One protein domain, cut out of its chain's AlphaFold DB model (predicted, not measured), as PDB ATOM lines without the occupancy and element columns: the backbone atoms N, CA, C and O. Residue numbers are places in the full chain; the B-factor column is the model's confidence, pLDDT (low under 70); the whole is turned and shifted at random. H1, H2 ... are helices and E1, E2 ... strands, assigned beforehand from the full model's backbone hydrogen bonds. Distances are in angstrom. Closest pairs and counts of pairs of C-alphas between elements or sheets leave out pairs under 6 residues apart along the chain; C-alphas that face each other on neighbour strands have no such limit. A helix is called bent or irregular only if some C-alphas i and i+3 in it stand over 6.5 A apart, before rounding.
ATOM      1  N   ILE A   8      80.786  43.290  84.870       89.25
ATOM      2  CA  ILE A   8      81.971  44.139  84.733       89.25
ATOM      3  C   ILE A   8      81.718  45.474  85.424       89.25
ATOM      4  O   ILE A   8      80.614  46.014  85.339       89.25
ATOM      5  N   GLU A   9      82.728  46.013  86.098       90.00
ATOM      6  CA  GLU A   9      82.653  47.374  86.625       90.00
ATOM      7  C   GLU A   9      82.463  48.367  85.477       90.00
ATOM      8  O   GLU A   9      83.041  48.214  84.396       90.00
ATOM      9  N   ILE A  10      81.630  49.381  85.706       88.62
ATOM     10  CA  ILE A  10      81.342  50.398  84.703       88.62
ATOM     11  C   ILE A  10      81.208  51.778  85.344       88.62
ATOM     12  O   ILE A  10      80.559  51.936  86.378       88.62
ATOM     13  N   SER A  11      81.813  52.791  84.724       89.81
ATOM     14  CA  SER A  11      81.668  54.188  85.135       89.81
ATOM     15  C   SER A  11      80.415  54.839  84.522       89.81
ATOM     16  O   SER A  11      79.921  54.391  83.482       89.81
ATOM     17  N   PRO A  12      79.904  55.942  85.102       88.75
ATOM     18  CA  PRO A  12      78.786  56.692  84.520       88.75
ATOM     19  C   PRO A  12      79.031  57.153  83.072       88.75
ATOM     20  O   PRO A  12      78.135  57.053  82.239       88.75
ATOM     21  N   GLU A  13      80.254  57.581  82.749       91.06
ATOM     22  CA  GLU A  13      80.652  58.019  81.400       91.06
ATOM     23  C   GLU A  13      80.579  56.871  80.374       91.06
ATOM     24  O   GLU A  13      80.172  57.049  79.222       91.06
ATOM     25  N   GLN A  14      80.936  55.655  80.794       90.56
ATOM     26  CA  GLN A  14      80.849  54.460  79.953       90.56
ATOM     27  C   GLN A  14      79.395  54.039  79.711       90.56
ATOM     28  O   GLN A  14      79.065  53.611  78.605       90.56
ATOM     29  N   ILE A  15      78.515  54.189  80.710       90.62
ATOM     30  CA  ILE A  15      77.072  53.956  80.547       90.62
ATOM     31  C   ILE A  15      76.508  54.919  79.495       90.62
ATOM     32  O   ILE A  15      75.786  54.486  78.598       90.62
ATOM     33  N   GLU A  16      76.877  56.202  79.559       90.75
ATOM     34  CA  GLU A  16      76.438  57.203  78.580       90.75
ATOM     35  C   GLU A  16      76.916  56.857  77.161       90.75
ATOM     36  O   GLU A  16      76.129  56.896  76.214       90.75
ATOM     37  N   THR A  17      78.168  56.409  77.024       93.31
ATOM     38  CA  THR A  17      78.744  55.974  75.738       93.31
ATOM     39  C   THR A  17      77.991  54.787  75.123       93.31
ATOM     40  O   THR A  17      77.832  54.715  73.903       93.31
ATOM     41  N   LEU A  18      77.514  53.848  75.944       91.81
ATOM     42  CA  LEU A  18      76.749  52.683  75.479       91.81
ATOM     43  C   LEU A  18      75.331  53.047  75.005       91.81
ATOM     44  O   LEU A  18      74.733  52.291  74.232       91.81
ATOM     45  N   GLY A  19      74.791  54.189  75.438       92.44
ATOM     46  CA  GLY A  19      73.511  54.722  74.984       92.44
ATOM     47  C   GLY A  19      72.370  53.700  75.058       92.44
ATOM     48  O   GLY A  19      72.091  53.126  76.104       92.44
ATOM     49  N   GLN A  20      71.710  53.440  73.927       92.81
ATOM     50  CA  GLN A  20      70.533  52.555  73.855       92.81
ATOM     51  C   GLN A  20      70.844  51.064  74.073       92.81
ATOM     52  O   GLN A  20      69.926  50.250  74.171       92.81
ATOM     53  N   LEU A  21      72.123  50.678  74.129       94.31
ATOM     54  CA  LEU A  21      72.528  49.290  74.359       94.31
ATOM     55  C   LEU A  21      72.443  48.890  75.838       94.31
ATOM     56  O   LEU A  21      72.546  47.704  76.156       94.31
ATOM     57  N   VAL A  22      72.262  49.861  76.735       95.44
ATOM     58  CA  VAL A  22      72.258  49.660  78.180       95.44
ATOM     59  C   VAL A  22      71.031  50.309  78.817       95.44
ATOM     60  O   VAL A  22      70.611  51.400  78.442       95.44
ATOM     61  N   ILE A  23      70.435  49.619  79.787       96.00
ATOM     62  CA  ILE A  23      69.298  50.115  80.575       96.00
ATOM     63  C   ILE A  23      69.527  49.833  82.056       96.00
ATOM     64  O   ILE A  23      70.269  48.914  82.410       96.00
ATOM     65  N   SER A  24      68.868  50.579  82.938       94.31
ATOM     66  CA  SER A  24      68.979  50.316  84.374       94.31
ATOM     67  C   SER A  24      68.280  49.011  84.767       94.31
ATOM     68  O   SER A  24      67.333  48.569  84.113       94.31
ATOM     69  N   ALA A  25      68.697  48.403  85.876       93.06
ATOM     70  CA  ALA A  25      68.065  47.202  86.422       93.06
ATOM     71  C   ALA A  25      66.569  47.394  86.736       93.06
ATOM     72  O   ALA A  25      65.803  46.434  86.674       93.06
ATOM     73  N   GLU A  26      66.130  48.622  87.036       93.00
ATOM     74  CA  GLU A  26      64.708  48.922  87.233       93.00
ATOM     75  C   GLU A  26      63.941  48.877  85.911       93.00
ATOM     76  O   GLU A  26      62.891  48.246  85.813       93.00
ATOM     77  N   GLN A  27      64.505  49.485  84.866       94.75
ATOM     78  CA  GLN A  27      63.935  49.447  83.524       94.75
ATOM     79  C   GLN A  27      63.927  48.023  82.950       94.75
ATOM     80  O   GLN A  27      62.967  47.621  82.297       94.75
ATOM     81  N   ALA A  28      64.952  47.219  83.237       94.38
ATOM     82  CA  ALA A  28      65.076  45.842  82.755       94.38
ATOM     83  C   ALA A  28      63.922  44.911  83.182       94.38
ATOM     84  O   ALA A  28      63.731  43.846  82.586       94.38
ATOM     85  N   LYS A  29      63.121  45.314  84.180       91.50
ATOM     86  CA  LYS A  29      61.901  44.606  84.595       91.50
ATOM     87  C   LYS A  29      60.766  44.690  83.570       91.50
ATOM     88  O   LYS A  29      59.915  43.808  83.555       91.50
ATOM     89  N   SER A  30      60.726  45.739  82.747       94.62
ATOM     90  CA  SER A  30      59.646  45.986  81.778       94.62
ATOM     91  C   SER A  30      60.117  46.068  80.325       94.62
ATOM     92  O   SER A  30      59.298  45.928  79.419       94.62
ATOM     93  N   GLN A  31      61.416  46.253  80.084       94.50
ATOM     94  CA  GLN A  31      62.003  46.331  78.746       94.50
ATOM     95  C   GLN A  31      63.277  45.487  78.629       94.50
ATOM     96  O   GLN A  31      63.966  45.227  79.612       94.50
ATOM     97  N   VAL A  32      63.591  45.064  77.405       95.06
ATOM     98  CA  VAL A  32      64.791  44.280  77.079       95.06
ATOM     99  C   VAL A  32      65.812  45.180  76.393       95.06
ATOM    100  O   VAL A  32      65.457  45.944  75.499       95.06
ATOM    101  N   ALA A  33      67.081  45.040  76.767       95.38
ATOM    102  CA  ALA A  33      68.223  45.640  76.079       95.38
ATOM    103  C   ALA A  33      69.390  44.637  76.038       95.38
ATOM    104  O   ALA A  33      69.319  43.604  76.702       95.38
ATOM    105  N   PRO A  34      70.465  44.891  75.277       96.12
ATOM    106  CA  PRO A  34      71.658  44.045  75.302       96.12
ATOM    107  C   PRO A  34      72.292  43.926  76.698       96.12
ATOM    108  O   PRO A  34      72.615  42.816  77.141       96.12
ATOM    109  N   CYS A  35      72.408  45.048  77.412       95.38
ATOM    110  CA  CYS A  35      73.053  45.127  78.718       95.38
ATOM    111  C   CYS A  35      72.155  45.787  79.772       95.38
ATOM    112  O   CYS A  35      71.301  46.620  79.469       95.38
ATOM    113  N   VAL A  36      72.383  45.425  81.031       95.50
ATOM    114  CA  VAL A  36      71.719  45.982  82.211       95.50
ATOM    115  C   VAL A  36      72.783  46.491  83.171       95.50
ATOM    116  O   VAL A  36      73.778  45.800  83.384       95.50
ATOM    117  N   HIS A  37      72.574  47.664  83.764       93.62
ATOM    118  CA  HIS A  37      73.431  48.179  84.832       93.62
ATOM    119  C   HIS A  37      72.638  48.454  86.112       93.62
ATOM    120  O   HIS A  37      71.459  48.806  86.060       93.62
ATOM    121  N   ASP A  38      73.283  48.346  87.270       88.00
ATOM    122  CA  ASP A  38      72.710  48.755  88.564       88.00
ATOM    123  C   ASP A  38      73.456  49.934  89.213       88.00
ATOM    124  O   ASP A  38      73.205  50.283  90.364       88.00
ATOM    125  N   GLY A  39      74.351  50.569  88.450       77.25
ATOM    126  CA  GLY A  39      75.183  51.689  88.894       77.25
ATOM    127  C   GLY A  39      76.516  51.268  89.514       77.25
ATOM    128  O   GLY A  39      77.367  52.131  89.703       77.25
ATOM    129  N   GLN A  40      76.718  49.976  89.789       78.00
ATOM    130  CA  GLN A  40      77.997  49.421  90.250       78.00
ATOM    131  C   GLN A  40      78.603  48.468  89.215       78.00
ATOM    132  O   GLN A  40      79.816  48.472  89.018       78.00
ATOM    133  N   GLY A  41      77.763  47.705  88.509       88.44
ATOM    134  CA  GLY A  41      78.202  46.802  87.450       88.44
ATOM    135  C   GLY A  41      77.308  46.833  86.215       88.44
ATOM    136  O   GLY A  41      76.147  47.244  86.268       88.44
ATOM    137  N   LEU A  42      77.867  46.378  85.094       93.00
ATOM    138  CA  LEU A  42      77.189  46.069  83.841       93.00
ATOM    139  C   LEU A  42      77.150  44.547  83.657       93.00
ATOM    140  O   LEU A  42      78.177  43.878  83.754       93.00
ATOM    141  N   ALA A  43      75.987  44.005  83.312       94.00
ATOM    142  CA  ALA A  43      75.812  42.603  82.950       94.00
ATOM    143  C   ALA A  43      75.051  42.476  81.624       94.00
ATOM    144  O   ALA A  43      74.267  43.349  81.246       94.00
ATOM    145  N   LEU A  44      75.222  41.354  80.923       94.25
ATOM    146  CA  LEU A  44      74.333  41.019  79.809       94.25
ATOM    147  C   LEU A  44      72.918  40.788  80.346       94.25
ATOM    148  O   LEU A  44      72.739  40.033  81.307       94.25
ATOM    149  N   TYR A  45      71.906  41.343  79.670       95.06
ATOM    150  CA  TYR A  45      70.503  41.205  80.083       95.06
ATOM    151  C   TYR A  45      70.105  39.747  80.313       95.06
ATOM    152  O   TYR A  45      69.386  39.430  81.257       95.06
ATOM    153  N   ARG A  46      70.621  38.831  79.483       94.44
ATOM    154  CA  ARG A  46      70.368  37.393  79.620       94.44
ATOM    155  C   ARG A  46      70.782  36.856  80.992       94.44
ATOM    156  O   ARG A  46      70.008  36.108  81.578       94.44
ATOM    157  N   TYR A  47      71.975  37.195  81.480       92.81
ATOM    158  CA  TYR A  47      72.468  36.682  82.763       92.81
ATOM    159  C   TYR A  47      71.765  37.349  83.936       92.81
ATOM    160  O   TYR A  47      71.271  36.640  84.808       92.81
ATOM    161  N   TRP A  48      71.582  38.671  83.873       93.00
ATOM    162  CA  TRP A  48      70.775  39.394  84.854       93.00
ATOM    163  C   TRP A  48      69.371  38.782  84.989       93.00
ATOM    164  O   TRP A  48      68.930  38.457  86.089       93.00
ATOM    165  N   ASN A  49      68.688  38.528  83.867       93.75
ATOM    166  CA  ASN A  49      67.349  37.943  83.869       93.75
ATOM    167  C   ASN A  49      67.342  36.497  84.401       93.75
ATOM    168  O   ASN A  49      66.412  36.101  85.101       93.75
ATOM    169  N   LEU A  50      68.366  35.692  84.094       93.38
ATOM    170  CA  LEU A  50      68.493  34.341  84.652       93.38
ATOM    171  C   LEU A  50      68.637  34.370  86.178       93.38
ATOM    172  O   LEU A  50      67.968  33.585  86.850       93.38
ATOM    173  N   GLU A  51      69.434  35.287  86.726       91.88
ATOM    174  CA  GLU A  51      69.571  35.464  88.176       91.88
ATOM    175  C   GLU A  51      68.267  35.926  88.829       91.88
ATOM    176  O   GLU A  51      67.849  35.341  89.832       91.88
ATOM    177  N   GLN A  52      67.577  36.916  88.246       91.94
ATOM    178  CA  GLN A  52      66.286  37.377  88.769       91.94
ATOM    179  C   GLN A  52      65.263  36.239  88.799       91.94
ATOM    180  O   GLN A  52      64.621  35.998  89.824       91.94
ATOM    181  N   ARG A  53      65.160  35.481  87.701       94.50
ATOM    182  CA  ARG A  53      64.268  34.321  87.612       94.50
ATOM    183  C   ARG A  53      64.642  33.244  88.622       94.50
ATOM    184  O   ARG A  53      63.752  32.680  89.253       94.50
ATOM    185  N   LEU A  54      65.930  32.951  88.804       95.00
ATOM    186  CA  LEU A  54      66.391  31.984  89.800       95.00
ATOM    187  C   LEU A  54      66.001  32.424  91.219       95.00
ATOM    188  O   LEU A  54      65.422  31.633  91.964       95.00
ATOM    189  N   ALA A  55      66.254  33.686  91.572       94.56
ATOM    190  CA  ALA A  55      65.904  34.247  92.874       94.56
ATOM    191  C   ALA A  55      64.390  34.207  93.133       94.56
ATOM    192  O   ALA A  55      63.950  33.846  94.229       94.56
ATOM    193  N   GLU A  56      63.581  34.523  92.121       95.88
ATOM    194  CA  GLU A  56      62.125  34.425  92.192       95.88
ATOM    195  C   GLU A  56      61.663  32.980  92.415       95.88
ATOM    196  O   GLU A  56      60.858  32.723  93.312       95.88
ATOM    197  N   GLN A  57      62.210  32.014  91.668       97.12
ATOM    198  CA  GLN A  57      61.863  30.601  91.845       97.12
ATOM    199  C   GLN A  57      62.274  30.068  93.221       97.12
ATOM    200  O   GLN A  57      61.489  29.356  93.847       97.12
ATOM    201  N   ILE A  58      63.451  30.440  93.731       96.94
ATOM    202  CA  ILE A  58      63.889  30.069  95.083       96.94
ATOM    203  C   ILE A  58      62.939  30.655  96.132       96.94
ATOM    204  O   ILE A  58      62.508  29.933  97.034       96.94
ATOM    205  N   ARG A  59      62.571  31.939  96.010       96.81
ATOM    206  CA  ARG A  59      61.612  32.584  96.919       96.81
ATOM    207  C   ARG A  59      60.259  31.872  96.877       96.81
ATOM    208  O   ARG A  59      59.722  31.559  97.936       96.81
ATOM    209  N   ARG A  60      59.754  31.563  95.677       96.81
ATOM    210  CA  ARG A  60      58.498  30.825  95.472       96.81
ATOM    211  C   ARG A  60      58.528  29.464  96.160       96.81
ATOM    212  O   ARG A  60      57.613  29.150  96.911       96.81
ATOM    213  N   LEU A  61      59.582  28.676  95.932       96.19
ATOM    214  CA  LEU A  61      59.737  27.357  96.548       96.19
ATOM    215  C   LEU A  61      59.796  27.471  98.071       96.19
ATOM    216  O   LEU A  61      59.052  26.780  98.754       96.19
ATOM    217  N   LYS A  62      60.607  28.387  98.615       95.25
ATOM    218  CA  LYS A  62      60.755  28.595 100.065       95.25
ATOM    219  C   LYS A  62      59.457  29.037 100.760       95.25
ATOM    220  O   LYS A  62      59.276  28.754 101.937       95.25
ATOM    221  N   GLN A  63      58.577  29.746 100.057       94.44
ATOM    222  CA  GLN A  63      57.294  30.218 100.595       94.44
ATOM    223  C   GLN A  63      56.154  29.208 100.437       94.44
ATOM    224  O   GLN A  63      55.058  29.450 100.940       94.44
ATOM    225  N   GLN A  64      56.379  28.094  99.736       95.06
ATOM    226  CA  GLN A  64      55.354  27.081  99.545       95.06
ATOM    227  C   GLN A  64      54.910  26.509 100.905       95.06
ATOM    228  O   GLN A  64      55.755  26.025 101.663       95.06
TER     229      GLN A  64
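This is residues 8 to 64 of the 151 residues of a protein of Enterobacteriaceae bacterium TzEc077 (UniProt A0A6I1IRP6). A small head, made of a three-stranded sheet with the helix H1 covering one face, has one long helix, H2, that sticks out of it as an arm. The arm begins at the head, and its residues 53 to 63, with residue 64 after them, stand free and make the length of the whole. The printed part has 57 residues, with two named helices and three named strands in the order H1 E1 E2 E3 H2; the sheet runs E1 E2 E3 and is mixed, and the class is mixed, helices and strands. The whole is loose, with a radius of gyration of the C-alphas of 12.9 A and spans of 44 by 20 by 15 A.

Look first at residues 8 to 9, a short pairing, antiparallel, with residues 41 to 42 of E3, which is residues 41 to 44. Next find H1, residues 12 to 21, then E1, residues 22 to 24, and E2, residues 35 to 37. H1 is on the sheet in two layers, a helix on one face of a sheet, at a height over the sheet of 8.4 A. It lies over E2 and only just over E1, where 3 of its 10 C-alphas fall, and it runs only just slantwise to the strands, at 32 degrees to E2 on the local plane. The closest C-alphas of H1 and E2 are those of Leu 21 and Cys 35, 6.1 A apart. E1 and E2 are parallel neighbours at 37 degrees, with N 37 and O 23 3.0 A apart, within hydrogen-bond range. E2 and E3 form an antiparallel hairpin at 156 degrees, with N 36 and O 43 at 2.8 A, within hydrogen-bond range. H2, residues 45 to 63, only grazes the sheet with its residues 45 to 49; the closest C-alphas of E2 and H2 are those of Cys 35 and Tyr 45, 4.9 A apart. H1 and H2 are apart. Every O i to N i+4 pair is within hydrogen-bond range in H2, and 4 of 6 are in H1.

Find C-alpha 12 at (78.786, 56.692, 84.520); from there H1 runs 14.0 A to C-alpha 21, irregular, with C-alphas 17 and 20 9.1 A apart. E1 measures 7.0 A, E2 6.8 A and E3 10.3 A. At C-alpha 45, (70.503, 41.205, 80.083), H2 begins, and it runs 26.8 A to C-alpha 63 at (57.294, 30.218, 100.595).

The two C-alphas farthest apart are those of Thr 17 and Gln 64, 44.1 A. Without the free residues 53 to 64, the body spans 26 by 18 by 14 A. The printed part has no cut and no long link. Its mean pLDDT is 92.9, and no printed residue is under 70.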